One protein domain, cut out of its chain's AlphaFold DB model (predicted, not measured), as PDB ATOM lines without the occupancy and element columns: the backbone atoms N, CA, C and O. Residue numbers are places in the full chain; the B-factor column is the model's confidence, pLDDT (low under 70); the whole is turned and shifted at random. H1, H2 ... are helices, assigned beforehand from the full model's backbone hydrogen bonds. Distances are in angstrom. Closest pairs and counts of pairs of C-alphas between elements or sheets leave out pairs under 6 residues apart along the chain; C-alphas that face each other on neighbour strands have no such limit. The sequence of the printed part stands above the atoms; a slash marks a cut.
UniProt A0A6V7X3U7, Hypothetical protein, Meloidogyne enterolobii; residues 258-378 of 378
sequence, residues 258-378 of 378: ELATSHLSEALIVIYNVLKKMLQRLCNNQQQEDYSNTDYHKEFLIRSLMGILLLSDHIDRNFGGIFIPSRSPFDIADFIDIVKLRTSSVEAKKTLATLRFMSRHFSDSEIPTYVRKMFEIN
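AT A GLANCE: This is residues 258 to 378 of the 378 residues of the protein "Hypothetical protein" of Meloidogyne enterolobii (UniProt A0A6V7X3U7). Two long helices, H1 and H2, make a hairpin along the longest axis; a shorter hairpin, H3 and H4, packs through H4 on H2, with little H5 beyond H3. The printed part, 121 residues with five named helices, H1 to H5, and no named strand, is all helix and compact: radius of gyration of the C-alphas 14.8 A, spans 46 by 35 by 21 A.

IN THESE COORDINATES: H1, residues 258 to 284, starts at C-alpha (116.392, 191.722, 153.030) and measures 38.8 A. H2, 291 to 315, measures 36.5 A; H3 is 332 to 342, H4 345 to 358. H5, 369 to 374, ends at C-alpha (140.215, 194.624, 172.658).

HOW THE PARTS SIT: H1 touches H2 at Tyr 272 and Leu 305, closest C-alphas 5.9 A, a shallow tilt of 18 degrees, opposite ways. H2, H3 and H4 form an up-and-down bundle, each running against the one before. H4 touches H2, with H2's residues 303 to 310 alone, at Met 306 and Leu 355, closest C-alphas 6.7 A. H5 only just touches H3, with 3 pairs of C-alphas within 8 A, the closest Ile 336 and Met 374, 7.2 A. Every O i to N i+4 pair is within hydrogen-bond range in H1, H3, H4 and H5; in H2, 20 of 21.

THE WHOLE: The printed part has no cut; the H2 to H3 link is long. Residues 285 to 293, 318 to 320 and 378 have pLDDT under 70.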
ATOM      1  N   GLU A 258     116.077 192.614 151.907       81.56
ATOM      2  CA  GLU A 258     116.392 191.722 153.030       81.56
ATOM      3  C   GLU A 258     116.981 190.400 152.538       81.56
ATOM      4  O   GLU A 258     118.033 189.993 153.021       81.56
ATOM      5  N   LEU A 259     116.373 189.789 151.514       80.00
ATOM      6  CA  LEU A 259     116.898 188.559 150.910       80.00
ATOM      7  C   LEU A 259     118.278 188.787 150.287       80.00
ATOM      8  O   LEU A 259     119.197 188.019 150.543       80.00
ATOM      9  N   ALA A 260     118.456 189.882 149.540       82.06
ATOM     10  CA  ALA A 260     119.748 190.220 148.945       82.06
ATOM     11  C   ALA A 260     120.846 190.430 150.000       82.06
ATOM     12  O   ALA A 260     121.967 189.954 149.836       82.06
ATOM     13  N   THR A 261     120.518 191.114 151.102       85.19
ATOM     14  CA  THR A 261     121.427 191.269 152.243       85.19
ATOM     15  C   THR A 261     121.740 189.921 152.901       85.19
ATOM     16  O   THR A 261     122.905 189.685 153.219       85.19
ATOM     17  N   SER A 262     120.754 189.031 153.070       84.56
ATOM     18  CA  SER A 262     120.965 187.690 153.642       84.56
ATOM     19  C   SER A 262     121.896 186.853 152.774       84.56
ATOM     20  O   SER A 262     122.927 186.402 153.261       84.56
ATOM     21  N   HIS A 263     121.603 186.726 151.473       82.50
ATOM     22  CA  HIS A 263     122.405 185.919 150.545       82.50
ATOM     23  C   HIS A 263     123.855 186.405 150.488       82.50
ATOM     24  O   HIS A 263     124.792 185.611 150.572       82.50
ATOM     25  N   LEU A 264     124.056 187.724 150.406       85.50
ATOM     26  CA  LEU A 264     125.398 188.290 150.399       85.50
ATOM     27  C   LEU A 264     126.124 188.051 151.730       85.50
ATOM     28  O   LEU A 264     127.305 187.710 151.737       85.50
ATOM     29  N   SER A 265     125.425 188.184 152.859       87.75
ATOM     30  CA  SER A 265     126.003 187.915 154.180       87.75
ATOM     31  C   SER A 265     126.410 186.447 154.323       87.75
ATOM     32  O   SER A 265     127.527 186.165 154.748       87.75
ATOM     33  N   GLU A 266     125.556 185.513 153.904       85.75
ATOM     34  CA  GLU A 266     125.839 184.074 153.886       85.75
ATOM     35  C   GLU A 266     127.061 183.743 153.022       85.75
ATOM     36  O   GLU A 266     127.964 183.030 153.472       85.75
ATOM     37  N   ALA A 267     127.151 184.331 151.827       86.12
ATOM     38  CA  ALA A 267     128.306 184.169 150.954       86.12
ATOM     39  C   ALA A 267     129.608 184.641 151.613       86.12
ATOM     40  O   ALA A 267     130.614 183.924 151.624       86.12
ATOM     41  N   LEU A 268     129.582 185.824 152.228       90.56
ATOM     42  CA  LEU A 268     130.730 186.390 152.931       90.56
ATOM     43  C   LEU A 268     131.152 185.544 154.142       90.56
ATOM     44  O   LEU A 268     132.348 185.313 154.327       90.56
ATOM     45  N   ILE A 269     130.204 185.018 154.922       89.88
ATOM     46  CA  ILE A 269     130.476 184.117 156.057       89.88
ATOM     47  C   ILE A 269     131.197 182.850 155.585       89.88
ATOM     48  O   ILE A 269     132.172 182.405 156.198       89.88
ATOM     49  N   VAL A 270     130.740 182.259 154.483       87.06
ATOM     50  CA  VAL A 270     131.338 181.045 153.921       87.06
ATOM     51  C   VAL A 270     132.770 181.303 153.442       87.06
ATOM     52  O   VAL A 270     133.678 180.542 153.800       87.06
ATOM     53  N   ILE A 271     133.006 182.401 152.714       90.25
ATOM     54  CA  ILE A 271     134.356 182.803 152.283       90.25
ATOM     55  C   ILE A 271     135.249 183.047 153.511       90.25
ATOM     56  O   ILE A 271     136.356 182.508 153.579       90.25
ATOM     57  N   TYR A 272     134.761 183.783 154.516       93.81
ATOM     58  CA  TYR A 272     135.488 184.066 155.758       93.81
ATOM     59  C   TYR A 272     135.932 182.782 156.465       93.81
ATOM     60  O   TYR A 272     137.108 182.615 156.796       93.81
ATOM     61  N   ASN A 273     135.014 181.833 156.645       91.25
ATOM     62  CA  ASN A 273     135.299 180.573 157.325       91.25
ATOM     63  C   ASN A 273     136.332 179.722 156.579       91.25
ATOM     64  O   ASN A 273     137.174 179.079 157.214       91.25
ATOM     65  N   VAL A 274     136.317 179.727 155.244       88.56
ATOM     66  CA  VAL A 274     137.352 179.041 154.458       88.56
ATOM     67  C   VAL A 274     138.708 179.715 154.622       88.56
ATOM     68  O   VAL A 274     139.682 179.019 154.911       88.56
ATOM     69  N   LEU A 275     138.789 181.044 154.540       91.12
ATOM     70  CA  LEU A 275     140.045 181.771 154.757       91.12
ATOM     71  C   LEU A 275     140.595 181.561 156.175       91.12
ATOM     72  O   LEU A 275     141.797 181.343 156.340       91.12
ATOM     73  N   LYS A 276     139.726 181.539 157.193       91.69
ATOM     74  CA  LYS A 276     140.105 181.249 158.582       91.69
ATOM     75  C   LYS A 276     140.686 179.840 158.719       91.69
ATOM     76  O   LYS A 276     141.767 179.679 159.285       91.69
ATOM     77  N   LYS A 277     140.032 178.821 158.145       89.31
ATOM     78  CA  LYS A 277     140.555 177.438 158.127       89.31
ATOM     79  C   LYS A 277     141.891 177.337 157.389       89.31
ATOM     80  O   LYS A 277     142.778 176.601 157.821       89.31
ATOM     81  N   MET A 278     142.064 178.073 156.291       86.88
ATOM     82  CA  MET A 278     143.342 178.130 155.578       86.88
ATOM     83  C   MET A 278     144.450 178.739 156.433       86.88
ATOM     84  O   MET A 278     145.544 178.183 156.486       86.88
ATOM     85  N   LEU A 279     144.159 179.841 157.127       89.00
ATOM     86  CA  LEU A 279     145.110 180.487 158.024       89.00
ATOM     87  C   LEU A 279     145.517 179.543 159.160       89.00
ATOM     88  O   LEU A 279     146.705 179.380 159.420       89.00
ATOM     89  N   GLN A 280     144.554 178.846 159.768       87.38
ATOM     90  CA  GLN A 280     144.820 177.831 160.794       87.38
ATOM     91  C   GLN A 280     145.731 176.711 160.273       87.38
ATOM     92  O   GLN A 280     146.700 176.351 160.938       87.38
ATOM     93  N   ARG A 281     145.479 176.195 159.063       84.38
ATOM     94  CA  ARG A 281     146.331 175.166 158.439       84.38
ATOM     95  C   ARG A 281     147.753 175.662 158.184       84.38
ATOM     96  O   ARG A 281     148.698 174.951 158.503       84.38
ATOM     97  N   LEU A 282     147.914 176.878 157.662       82.19
ATOM     98  CA  LEU A 282     149.238 177.481 157.462       82.19
ATOM     99  C   LEU A 282     149.982 177.689 158.781       82.19
ATOM    100  O   LEU A 282     151.195 177.528 158.840       82.19
ATOM    101  N   CYS A 283     149.263 178.024 159.851       77.31
ATOM    102  CA  CYS A 283     149.852 178.164 161.175       77.31
ATOM    103  C   CYS A 283     150.265 176.829 161.805       77.31
ATOM    104  O   CYS A 283     151.200 176.833 162.600       77.31
ATOM    105  N   ASN A 284     149.589 175.725 161.476       75.69
ATOM    106  CA  ASN A 284     149.871 174.399 162.036       75.69
ATOM    107  C   ASN A 284     150.967 173.652 161.258       75.69
ATOM    108  O   ASN A 284     151.738 172.903 161.850       75.69
ATOM    109  N   ASN A 285     151.079 173.881 159.948       65.06
ATOM    110  CA  ASN A 285     152.041 173.206 159.069       65.06
ATOM    111  C   ASN A 285     153.448 173.838 159.115       65.06
ATOM    112  O   ASN A 285     154.080 174.025 158.079       65.06
ATOM    113  N   GLN A 286     153.967 174.151 160.307       56.38
ATOM    114  CA  GLN A 286     155.267 174.825 160.495       56.38
ATOM    115  C   GLN A 286     156.497 174.007 160.055       56.38
ATOM    116  O   GLN A 286     157.622 174.451 160.271       56.38
ATOM    117  N   GLN A 287     156.329 172.814 159.478       48.75
ATOM    118  CA  GLN A 287     157.436 171.877 159.336       48.75
ATOM    119  C   GLN A 287     158.308 171.993 158.079       48.75
ATOM    120  O   GLN A 287     159.333 171.323 158.104       48.75
ATOM    121  N   GLN A 288     158.034 172.778 157.014       42.84
ATOM    122  CA  GLN A 288     158.918 172.633 155.829       42.84
ATOM    123  C   GLN A 288     159.009 173.707 154.720       42.84
ATOM    124  O   GLN A 288     159.591 173.394 153.685       42.84
ATOM    125  N   GLU A 289     158.544 174.954 154.867       48.81
ATOM    126  CA  GLU A 289     158.675 175.949 153.771       48.81
ATOM    127  C   GLU A 289     159.291 177.294 154.190       48.81
ATOM    128  O   GLU A 289     159.166 177.732 155.334       48.81
ATOM    129  N   ASP A 290     159.961 177.945 153.224       50.28
ATOM    130  CA  ASP A 290     160.612 179.255 153.325       50.28
ATOM    131  C   ASP A 290     159.776 180.262 154.137       50.28
ATOM    132  O   ASP A 290     158.698 180.707 153.724       50.28
ATOM    133  N   TYR A 291     160.317 180.678 155.287       53.12
ATOM    134  CA  TYR A 291     159.668 181.573 156.257       53.12
ATOM    135  C   TYR A 291     159.072 182.839 155.608       53.12
ATOM    136  O   TYR A 291     157.995 183.299 155.984       53.12
ATOM    137  N   SER A 292     159.746 183.377 154.583       54.03
ATOM    138  CA  SER A 292     159.345 184.618 153.908       54.03
ATOM    139  C   SER A 292     158.037 184.516 153.113       54.03
ATOM    140  O   SER A 292     157.263 185.473 153.104       54.03
ATOM    141  N   ASN A 293     157.757 183.371 152.485       61.84
ATOM    142  CA  ASN A 293     156.526 183.186 151.713       61.84
ATOM    143  C   ASN A 293     155.336 182.949 152.658       61.84
ATOM    144  O   ASN A 293     154.240 183.476 152.473       61.84
ATOM    145  N   THR A 294     155.605 182.238 153.754       70.81
ATOM    146  CA  THR A 294     154.633 181.928 154.801       70.81
ATOM    147  C   THR A 294     154.070 183.189 155.469       70.81
ATOM    148  O   THR A 294     152.858 183.281 155.673       70.81
ATOM    149  N   ASP A 295     154.902 184.188 155.777       77.81
ATOM    150  CA  ASP A 295     154.429 185.430 156.409       77.81
ATOM    151  C   ASP A 295     153.620 186.315 155.454       77.81
ATOM    152  O   ASP A 295     152.571 186.832 155.844       77.81
ATOM    153  N   TYR A 296     154.030 186.414 154.186       83.00
ATOM    154  CA  TYR A 296     153.239 187.102 153.161       83.00
ATOM    155  C   TYR A 296     151.844 186.473 153.013       83.00
ATOM    156  O   TYR A 296     150.832 187.174 152.958       83.00
ATOM    157  N   HIS A 297     151.769 185.140 153.008       84.31
ATOM    158  CA  HIS A 297     150.507 184.412 152.929       84.31
ATOM    159  C   HIS A 297     149.618 184.615 154.165       84.31
ATOM    160  O   HIS A 297     148.405 184.786 154.014       84.31
ATOM    161  N   LYS A 298     150.190 184.656 155.376       88.38
ATOM    162  CA  LYS A 298     149.440 184.996 156.600       88.38
ATOM    163  C   LYS A 298     148.867 186.408 156.527       88.38
ATOM    164  O   LYS A 298     147.675 186.588 156.765       88.38
ATOM    165  N   GLU A 299     149.684 187.397 156.167       89.31
ATOM    166  CA  GLU A 299     149.248 188.793 156.044       89.31
ATOM    167  C   GLU A 299     148.151 188.956 154.988       89.31
ATOM    168  O   GLU A 299     147.175 189.669 155.217       89.31
ATOM    169  N   PHE A 300     148.282 188.267 153.849       91.50
ATOM    170  CA  PHE A 300     147.251 188.212 152.817       91.50
ATOM    171  C   PHE A 300     145.920 187.696 153.379       91.50
ATOM    172  O   PHE A 300     144.885 188.337 153.191       91.50
ATOM    173  N   LEU A 301     145.931 186.560 154.084       93.56
ATOM    174  CA  LEU A 301     144.712 185.967 154.639       93.56
ATOM    175  C   LEU A 301     144.092 186.848 155.724       93.56
ATOM    176  O   LEU A 301     142.883 187.051 155.715       93.56
ATOM    177  N   ILE A 302     144.901 187.418 156.616       94.44
ATOM    178  CA  ILE A 302     144.420 188.302 157.685       94.44
ATOM    179  C   ILE A 302     143.776 189.567 157.107       94.44
ATOM    180  O   ILE A 302     142.672 189.934 157.508       94.44
ATOM    181  N   ARG A 303     144.414 190.206 156.119       94.69
ATOM    182  CA  ARG A 303     143.852 191.388 155.448       94.69
ATOM    183  C   ARG A 303     142.589 191.054 154.660       94.69
ATOM    184  O   ARG A 303     141.661 191.854 154.619       94.69
ATOM    185  N   SER A 304     142.536 189.862 154.075       95.31
ATOM    186  CA  SER A 304     141.356 189.355 153.377       95.31
ATOM    187  C   SER A 304     140.176 189.114 154.323       95.31
ATOM    188  O   SER A 304     139.064 189.546 154.030       95.31
ATOM    189  N   LEU A 305     140.421 188.488 155.482       96.00
ATOM    190  CA  LEU A 305     139.432 188.325 156.553       96.00
ATOM    191  C   LEU A 305     138.912 189.692 157.019       96.00
ATOM    192  O   LEU A 305     137.702 189.893 157.078       96.00
ATOM    193  N   MET A 306     139.813 190.652 157.256       96.06
ATOM    194  CA  MET A 306     139.448 192.031 157.597       96.06
ATOM    195  C   MET A 306     138.572 192.682 156.522       96.06
ATOM    196  O   MET A 306     137.620 193.377 156.852       96.06
ATOM    197  N   GLY A 307     138.874 192.459 155.242       95.75
ATOM    198  CA  GLY A 307     138.088 193.006 154.140       95.75
ATOM    199  C   GLY A 307     136.667 192.476 154.071       95.75
ATOM    200  O   GLY A 307     135.747 193.244 153.798       95.75
ATOM    201  N   ILE A 308     136.483 191.191 154.374       95.38
ATOM    202  CA  ILE A 308     135.153 190.591 154.485       95.38
ATOM    203  C   ILE A 308     134.400 191.193 155.670       95.38
ATOM    204  O   ILE A 308     133.271 191.634 155.493       95.38
ATOM    205  N   LEU A 309     135.042 191.286 156.841       95.19
ATOM    206  CA  LEU A 309     134.448 191.902 158.031       95.19
ATOM    207  C   LEU A 309     134.017 193.345 157.762       95.19
ATOM    208  O   LEU A 309     132.879 193.704 158.043       95.19
ATOM    209  N   LEU A 310     134.895 194.156 157.168       94.50
ATOM    210  CA  LEU A 310     134.583 195.533 156.793       94.50
ATOM    211  C   LEU A 310     133.388 195.588 155.841       94.50
ATOM    212  O   LEU A 310     132.465 196.362 156.065       94.50
ATOM    213  N   LEU A 311     133.375 194.767 154.790       93.81
ATOM    214  CA  LEU A 311     132.278 194.776 153.829       93.81
ATOM    215  C   LEU A 311     130.954 194.368 154.491       93.81
ATOM    216  O   LEU A 311     129.940 195.033 154.282       93.81
ATOM    217  N   SER A 312     130.973 193.333 155.333       92.25
ATOM    218  CA  SER A 312     129.819 192.913 156.128       92.25
ATOM    219  C   SER A 312     129.336 194.009 157.078       92.25
ATOM    220  O   SER A 312     128.133 194.222 157.169       92.25
ATOM    221  N   ASP A 313     130.240 194.753 157.719       92.94
ATOM    222  CA  ASP A 313     129.892 195.889 158.581       92.94
ATOM    223  C   ASP A 313     129.183 197.013 157.818       92.94
ATOM    224  O   ASP A 313     128.293 197.662 158.355       92.94
ATOM    225  N   HIS A 314     129.535 197.243 156.550       89.88
ATOM    226  CA  HIS A 314     128.859 198.250 155.723       89.88
ATOM    227  C   HIS A 314     127.511 197.778 155.170       89.88
ATOM    228  O   HIS A 314     126.606 198.602 154.997       89.88
ATOM    229  N   ILE A 315     127.383 196.480 154.881       87.12
ATOM    230  CA  ILE A 315     126.152 195.851 154.379       87.12
ATOM    231  C   ILE A 315     125.108 195.704 155.486       87.12
ATOM    232  O   ILE A 315     123.912 195.870 155.215       87.12
ATOM    233  N   ASP A 316     125.545 195.391 156.708       79.50
ATOM    234  CA  ASP A 316     124.658 195.269 157.855       79.50
ATOM    235  C   ASP A 316     123.960 196.611 158.118       79.50
ATOM    236  O   ASP A 316     124.550 197.694 158.065       79.50
ATOM    237  N   ARG A 317     122.652 196.540 158.343       72.00
ATOM    238  CA  ARG A 317     121.815 197.700 158.670       72.00
ATOM    239  C   ARG A 317     121.492 197.769 160.155       72.00
ATOM    240  O   ARG A 317     120.881 198.745 160.586       72.00
ATOM    241  N   ASN A 318     121.865 196.748 160.918       69.12
ATOM    242  CA  ASN A 318     121.670 196.708 162.352       69.12
ATOM    243  C   ASN A 318     122.664 197.642 163.047       69.12
ATOM    244  O   ASN A 318     123.852 197.658 162.730       69.12
ATOM    245  N   PHE A 319     122.179 198.383 164.044       59.97
ATOM    246  CA  PHE A 319     123.015 199.233 164.892       59.97
ATOM    247  C   PHE A 319     124.149 198.420 165.534       59.97
ATOM    248  O   PHE A 319     123.893 197.354 166.103       59.97
ATOM    249  N   GLY A 320     125.387 198.921 165.437       68.88
ATOM    250  CA  GLY A 320     126.598 198.274 165.956       68.88
ATOM    251  C   GLY A 320     127.228 197.188 165.070       68.88
ATOM    252  O   GLY A 320     128.342 196.752 165.376       68.88
ATOM    253  N   GLY A 321     126.568 196.772 163.981       84.38
ATOM    254  CA  GLY A 321     127.120 195.897 162.939       84.38
ATOM    255  C   GLY A 321     127.871 194.662 163.451       84.38
ATOM    256  O   GLY A 321     127.405 193.928 164.327       84.38
ATOM    257  N   ILE A 322     129.086 194.449 162.929       88.75
ATOM    258  CA  ILE A 322     129.914 193.276 163.271       88.75
ATOM    259  C   ILE A 322     130.465 193.288 164.706       88.75
ATOM    260  O   ILE A 322     131.050 192.301 165.149       88.75
ATOM    261  N   PHE A 323     130.322 194.394 165.439       89.62
ATOM    262  CA  PHE A 323     130.947 194.582 166.753       89.62
ATOM    263  C   PHE A 323     130.052 194.178 167.924       89.62
ATOM    264  O   PHE A 323     130.488 194.278 169.070       89.62
ATOM    265  N   ILE A 324     128.824 193.720 167.661       88.69
ATOM    266  CA  ILE A 324     127.923 193.159 168.673       88.69
ATOM    267  C   ILE A 324     127.939 191.625 168.553       88.69
ATOM    268  O   ILE A 324     127.235 191.079 167.699       88.69
ATOM    269  N   PRO A 325     128.682 190.894 169.412       83.31
ATOM    270  CA  PRO A 325     128.886 189.450 169.238       83.31
ATOM    271  C   PRO A 325     127.604 188.619 169.292       83.31
ATOM    272  O   PRO A 325     127.508 187.583 168.651       83.31
ATOM    273  N   SER A 326     126.585 189.074 170.027       82.06
ATOM    274  CA  SER A 326     125.302 188.369 170.121       82.06
ATOM    275  C   SER A 326     124.441 188.475 168.858       82.06
ATOM    276  O   SER A 326     123.401 187.829 168.782       82.06
ATOM    277  N   ARG A 327     124.809 189.348 167.913       82.88
ATOM    278  CA  ARG A 327     124.043 189.629 166.688       82.88
ATOM    279  C   ARG A 327     124.848 189.379 165.419       82.88
ATOM    280  O   ARG A 327     124.253 189.107 164.382       82.88
ATOM    281  N   SER A 328     126.173 189.475 165.494       85.81
ATOM    282  CA  SER A 328     127.036 189.240 164.347       85.81
ATOM    283  C   SER A 328     127.244 187.741 164.107       85.81
ATOM    284  O   SER A 328     127.517 187.003 165.052       85.81
ATOM    285  N   PRO A 329     127.203 187.277 162.846       86.00
ATOM    286  CA  PRO A 329     127.650 185.931 162.497       86.00
ATOM    287  C   PRO A 329     129.180 185.784 162.562       86.00
ATOM    288  O   PRO A 329     129.700 184.680 162.388       86.00
ATOM    289  N   PHE A 330     129.909 186.882 162.787       91.00
ATOM    290  CA  PHE A 330     131.358 186.903 162.899       91.00
ATOM    291  C   PHE A 330     131.795 187.049 164.354       91.00
ATOM    292  O   PHE A 330     131.334 187.926 165.082       91.00
ATOM    293  N   ASP A 331     132.760 186.226 164.753       91.50
ATOM    294  CA  ASP A 331     133.438 186.378 166.035       91.50
ATOM    295  C   ASP A 331     134.579 187.397 165.899       91.50
ATOM    296  O   ASP A 331     135.692 187.083 165.460       91.50
ATOM    297  N   ILE A 332     134.274 188.651 166.237       92.88
ATOM    298  CA  ILE A 332     135.243 189.750 166.180       92.88
ATOM    299  C   ILE A 332     136.366 189.589 167.212       92.88
ATOM    300  O   ILE A 332     137.491 190.018 166.957       92.88
ATOM    301  N   ALA A 333     136.084 188.960 168.356       92.19
ATOM    302  CA  ALA A 333     137.068 188.723 169.406       92.19
ATOM    303  C   ALA A 333     138.126 187.725 168.919       92.19
ATOM    304  O   ALA A 333     139.320 188.023 168.968       92.19
ATOM    305  N   ASP A 334     137.683 186.613 168.330       94.00
ATOM    306  CA  ASP A 334     138.564 185.633 167.695       94.00
ATOM    307  C   ASP A 334     139.408 186.255 166.570       94.00
ATOM    308  O   ASP A 334     140.608 185.989 166.490       94.00
ATOM    309  N   PHE A 335     138.834 187.132 165.736       95.25
ATOM    310  CA  PHE A 335     139.616 187.837 164.716       95.25
ATOM    311  C   PHE A 335     140.730 188.696 165.333       95.25
ATOM    312  O   PHE A 335     141.875 188.642 164.880       95.25
ATOM    313  N   ILE A 336     140.420 189.474 166.374       94.12
ATOM    314  CA  ILE A 336     141.406 190.317 167.064       94.12
ATOM    315  C   ILE A 336     142.523 189.458 167.665       94.12
ATOM    316  O   ILE A 336     143.700 189.798 167.515       94.12
ATOM    317  N   ASP A 337     142.177 188.334 168.288       93.12
ATOM    318  CA  ASP A 337     143.148 187.405 168.864       93.12
ATOM    319  C   ASP A 337     144.035 186.778 167.786       93.12
ATOM    320  O   ASP A 337     145.257 186.713 167.949       93.12
ATOM    321  N   ILE A 338     143.463 186.399 166.636       92.75
ATOM    322  CA  ILE A 338     144.228 185.942 165.469       92.75
ATOM    323  C   ILE A 338     145.226 187.018 165.034       92.75
ATOM    324  O   ILE A 338     146.400 186.705 164.833       92.75
ATOM    325  N   VAL A 339     144.804 188.277 164.902       93.00
ATOM    326  CA  VAL A 339     145.698 189.369 164.490       93.00
ATOM    327  C   VAL A 339     146.834 189.550 165.497       93.00
ATOM    328  O   VAL A 339     147.999 189.574 165.098       93.00
ATOM    329  N   LYS A 340     146.520 189.632 166.795       91.56
ATOM    330  CA  LYS A 340     147.514 189.844 167.859       91.56
ATOM    331  C   LYS A 340     148.496 188.679 167.993       91.56
ATOM    332  O   LYS A 340     149.676 188.914 168.228       91.56
ATOM    333  N   LEU A 341     148.029 187.441 167.834       89.62
ATOM    334  CA  LEU A 341     148.852 186.241 167.999       89.62
ATOM    335  C   LEU A 341     149.689 185.913 166.755       89.62
ATOM    336  O   LEU A 341     150.765 185.331 166.871       89.62
ATOM    337  N   ARG A 342     149.180 186.206 165.552       86.44
ATOM    338  CA  ARG A 342     149.765 185.720 164.287       86.44
ATOM    339  C   ARG A 342     150.539 186.778 163.506       86.44
ATOM    340  O   ARG A 342     151.119 186.438 162.477       86.44
ATOM    341  N   THR A 343     150.567 188.027 163.971       86.88
ATOM    342  CA  THR A 343     151.316 189.123 163.335       86.88
ATOM    343  C   THR A 343     152.258 189.805 164.323       86.88
ATOM    344  O   THR A 343     152.153 189.630 165.535       86.88
ATOM    345  N   SER A 344     153.217 190.583 163.812       87.25
ATOM    346  CA  SER A 344     154.054 191.428 164.671       87.25
ATOM    347  C   SER A 344     153.215 192.523 165.343       87.25
ATOM    348  O   SER A 344     152.226 192.975 164.770       87.25
ATOM    349  N   SER A 345     153.639 193.029 166.508       86.62
ATOM    350  CA  SER A 345     152.925 194.113 167.217       86.62
ATOM    351  C   SER A 345     152.659 195.337 166.323       86.62
ATOM    352  O   SER A 345     151.591 195.944 166.390       86.62
ATOM    353  N   VAL A 346     153.588 195.663 165.418       87.62
ATOM    354  CA  VAL A 346     153.434 196.769 164.459       87.62
ATOM    355  C   VAL A 346     152.327 196.481 163.441       87.62
ATOM    356  O   VAL A 346     151.478 197.338 163.204       87.62
ATOM    357  N   GLU A 347     152.309 195.285 162.854       86.44
ATOM    358  CA  GLU A 347     151.298 194.899 161.861       86.44
ATOM    359  C   GLU A 347     149.920 194.674 162.492       86.44
ATOM    360  O   GLU A 347     148.905 195.034 161.891       86.44
ATOM    361  N   ALA A 348     149.871 194.187 163.734       90.00
ATOM    362  CA  ALA A 348     148.645 194.105 164.513       90.00
ATOM    363  C   ALA A 348     148.050 195.501 164.749       90.00
ATOM    364  O   ALA A 348     146.876 195.727 164.451       90.00
ATOM    365  N   LYS A 349     148.871 196.465 165.202       90.25
ATOM    366  CA  LYS A 349     148.459 197.868 165.409       90.25
ATOM    367  C   LYS A 349     147.917 198.483 164.123       90.25
ATOM    368  O   LYS A 349     146.847 199.084 164.152       90.25
ATOM    369  N   LYS A 350     148.601 198.283 162.993       89.44
ATOM    370  CA  LYS A 350     148.134 198.755 161.680       89.44
ATOM    371  C   LYS A 350     146.807 198.116 161.278       89.44
ATOM    372  O   LYS A 350     145.870 198.835 160.965       89.44
ATOM    373  N   THR A 351     146.708 196.789 161.329       91.62
ATOM    374  CA  THR A 351     145.511 196.045 160.902       91.62
ATOM    375  C   THR A 351     144.286 196.449 161.722       91.62
ATOM    376  O   THR A 351     143.248 196.793 161.159       91.62
ATOM    377  N   LEU A 352     144.407 196.488 163.053       92.94
ATOM    378  CA  LEU A 352     143.303 196.890 163.927       92.94
ATOM    379  C   LEU A 352     142.946 198.374 163.762       92.94
ATOM    380  O   LEU A 352     141.765 198.716 163.790       92.94
ATOM    381  N   ALA A 353     143.930 199.252 163.538       90.62
ATOM    382  CA  ALA A 353     143.673 200.658 163.238       90.62
ATOM    383  C   ALA A 353     142.938 200.840 161.901       90.62
ATOM    384  O   ALA A 353     142.004 201.639 161.836       90.62
ATOM    385  N   THR A 354     143.305 200.082 160.864       91.06
ATOM    386  CA  THR A 354     142.612 200.080 159.570       91.06
ATOM    387  C   THR A 354     141.165 199.618 159.725       91.06
ATOM    388  O   THR A 354     140.261 200.324 159.284       91.06
ATOM    389  N   LEU A 355     140.922 198.492 160.411       92.19
ATOM    390  CA  LEU A 355     139.567 197.995 160.687       92.19
ATOM    391  C   LEU A 355     138.731 199.036 161.441       92.19
ATOM    392  O   LEU A 355     137.594 199.314 161.069       92.19
ATOM    393  N   ARG A 356     139.324 199.658 162.465       90.31
ATOM    394  CA  ARG A 356     138.698 200.726 163.248       90.31
ATOM    395  C   ARG A 356     138.292 201.916 162.383       90.31
ATOM    396  O   ARG A 356     137.204 202.455 162.542       90.31
ATOM    397  N   PHE A 357     139.200 202.358 161.522       85.94
ATOM    398  CA  PHE A 357     139.045 203.580 160.741       85.94
ATOM    399  C   PHE A 357     138.091 203.399 159.552       85.94
ATOM    400  O   PHE A 357     137.337 204.312 159.236       85.94
ATOM    401  N   MET A 358     138.119 202.231 158.904       89.62
ATOM    402  CA  MET A 358     137.302 201.934 157.721       89.62
ATOM    403  C   MET A 358     135.920 201.360 158.061       89.62
ATOM    404  O   MET A 358     135.090 201.201 157.167       89.62
ATOM    405  N   SER A 359     135.660 201.018 159.320       90.69
ATOM    406  CA  SER A 359     134.357 200.522 159.760       90.69
ATOM    407  C   SER A 359     133.278 201.609 159.710       90.69
ATOM    408  O   SER A 359     133.543 202.795 159.917       90.69
ATOM    409  N   ARG A 360     132.036 201.184 159.458       88.56
ATOM    410  CA  ARG A 360     130.841 202.015 159.575       88.56
ATOM    411  C   ARG A 360     130.438 202.212 161.029       88.56
ATOM    412  O   ARG A 360     130.231 203.347 161.444       88.56
ATOM    413  N   HIS A 361     130.332 201.112 161.770       89.50
ATOM    414  CA  HIS A 361     129.683 201.104 163.077       89.50
ATOM    415  C   HIS A 361     130.661 201.235 164.246       89.50
ATOM    416  O   HIS A 361     130.214 201.465 165.360       89.50
ATOM    417  N   PHE A 362     131.991 201.164 164.052       89.00
ATOM    418  CA  PHE A 362     132.955 201.224 165.167       89.00
ATOM    419  C   PHE A 362     132.793 202.475 166.059       89.00
ATOM    420  O   PHE A 362     133.132 202.471 167.246       89.00
ATOM    421  N   SER A 363     132.285 203.577 165.508       86.25
ATOM    422  CA  SER A 363     132.060 204.814 166.266       86.25
ATOM    423  C   SER A 363     130.722 204.849 167.018       86.25
ATOM    424  O   SER A 363     130.539 205.746 167.835       86.25
ATOM    425  N   ASP A 364     129.847 203.860 166.833       86.19
ATOM    426  CA  ASP A 364     128.499 203.808 167.411       86.19
ATOM    427  C   ASP A 364     128.521 203.641 168.933       86.19
ATOM    428  O   ASP A 364     129.295 202.859 169.496       86.19
ATOM    429  N   SER A 365     127.635 204.355 169.624       84.81
ATOM    430  CA  SER A 365     127.526 204.321 171.089       84.81
ATOM    431  C   SER A 365     127.191 202.935 171.655       84.81
ATOM    432  O   SER A 365     127.530 202.622 172.792       84.81
ATOM    433  N   GLU A 366     126.577 202.096 170.829       85.44
ATOM    434  CA  GLU A 366     126.069 200.763 171.116       85.44
ATOM    435  C   GLU A 366     127.179 199.715 171.219       85.44
ATOM    436  O   GLU A 366     126.953 198.629 171.758       85.44
ATOM    437  N   ILE A 367     128.386 200.018 170.724       87.88
ATOM    438  CA  ILE A 367     129.501 199.077 170.791       87.88
ATOM    439  C   ILE A 367     129.959 198.913 172.240       87.88
ATOM    440  O   ILE A 367     130.392 199.895 172.858       87.88
ATOM    441  N   PRO A 368     129.965 197.673 172.766       89.00
ATOM    442  CA  PRO A 368     130.374 197.428 174.136       89.00
ATOM    443  C   PRO A 368     131.796 197.923 174.422       89.00
ATOM    444  O   PRO A 368     132.732 197.708 173.647       89.00
ATOM    445  N   THR A 369     131.985 198.538 175.589       88.81
ATOM    446  CA  THR A 369     133.281 199.098 176.007       88.81
ATOM    447  C   THR A 369     134.390 198.047 176.044       88.81
ATOM    448  O   THR A 369     135.533 198.359 175.712       88.81
ATOM    449  N   TYR A 370     134.066 196.797 176.389       90.12
ATOM    450  CA  TYR A 370     135.036 195.702 176.375       90.12
ATOM    451  C   TYR A 370     135.540 195.403 174.956       90.12
ATOM    452  O   TYR A 370     136.741 195.223 174.787       90.12
ATOM    453  N   VAL A 371     134.673 195.440 173.932       88.75
ATOM    454  CA  VAL A 371     135.069 195.237 172.526       88.75
ATOM    455  C   VAL A 371     136.030 196.339 172.099       88.75
ATOM    456  O   VAL A 371     137.072 196.047 171.522       88.75
ATOM    457  N   ARG A 372     135.751 197.602 172.452       89.75
ATOM    458  CA  ARG A 372     136.662 198.723 172.158       89.75
ATOM    459  C   ARG A 372     138.043 198.522 172.787       89.75
ATOM    460  O   ARG A 372     139.042 198.721 172.102       89.75
ATOM    461  N   LYS A 373     138.102 198.061 174.041       90.44
ATOM    462  CA  LYS A 373     139.366 197.753 174.734       90.44
ATOM    463  C   LYS A 373     140.155 196.628 174.063       90.44
ATOM    464  O   LYS A 373     141.378 196.646 174.093       90.44
ATOM    465  N   MET A 374     139.499 195.674 173.397       90.06
ATOM    466  CA  MET A 374     140.215 194.624 172.658       90.06
ATOM    467  C   MET A 374     141.056 195.184 171.501       90.06
ATOM    468  O   MET A 374     142.052 194.565 171.136       90.06
ATOM    469  N   PHE A 375     140.727 196.359 170.956       88.94
ATOM    470  CA  PHE A 375     141.527 197.006 169.908       88.94
ATOM    471  C   PHE A 375     142.799 197.677 170.441       88.94
ATOM    472  O   PHE A 375     143.671 198.046 169.654       88.94
ATOM    473  N   GLU A 376     142.939 197.817 171.759       85.25
ATOM    474  CA  GLU A 376     144.146 198.348 172.381       85.25
ATOM    475  C   GLU A 376     145.244 197.270 172.352       85.25
ATOM    476  O   GLU A 376     145.051 196.110 172.740       85.25
ATOM    477  N   ILE A 377     146.407 197.641 171.814       74.69
ATOM    478  CA  ILE A 377     147.619 196.822 171.837       74.69
ATOM    479  C   ILE A 377     148.633 197.599 172.665       74.69
ATOM    480  O   ILE A 377     149.130 198.631 172.201       74.69
ATOM    481  N   ASN A 378     148.919 197.088 173.862       59.06
ATOM    482  CA  ASN A 378     149.979 197.597 174.730       59.06
ATOM    483  C   ASN A 378     151.330 197.458 174.013       59.06
ATOM    484  O   ASN A 378     151.682 196.322 173.624       59.06
TER     485      ASN A 378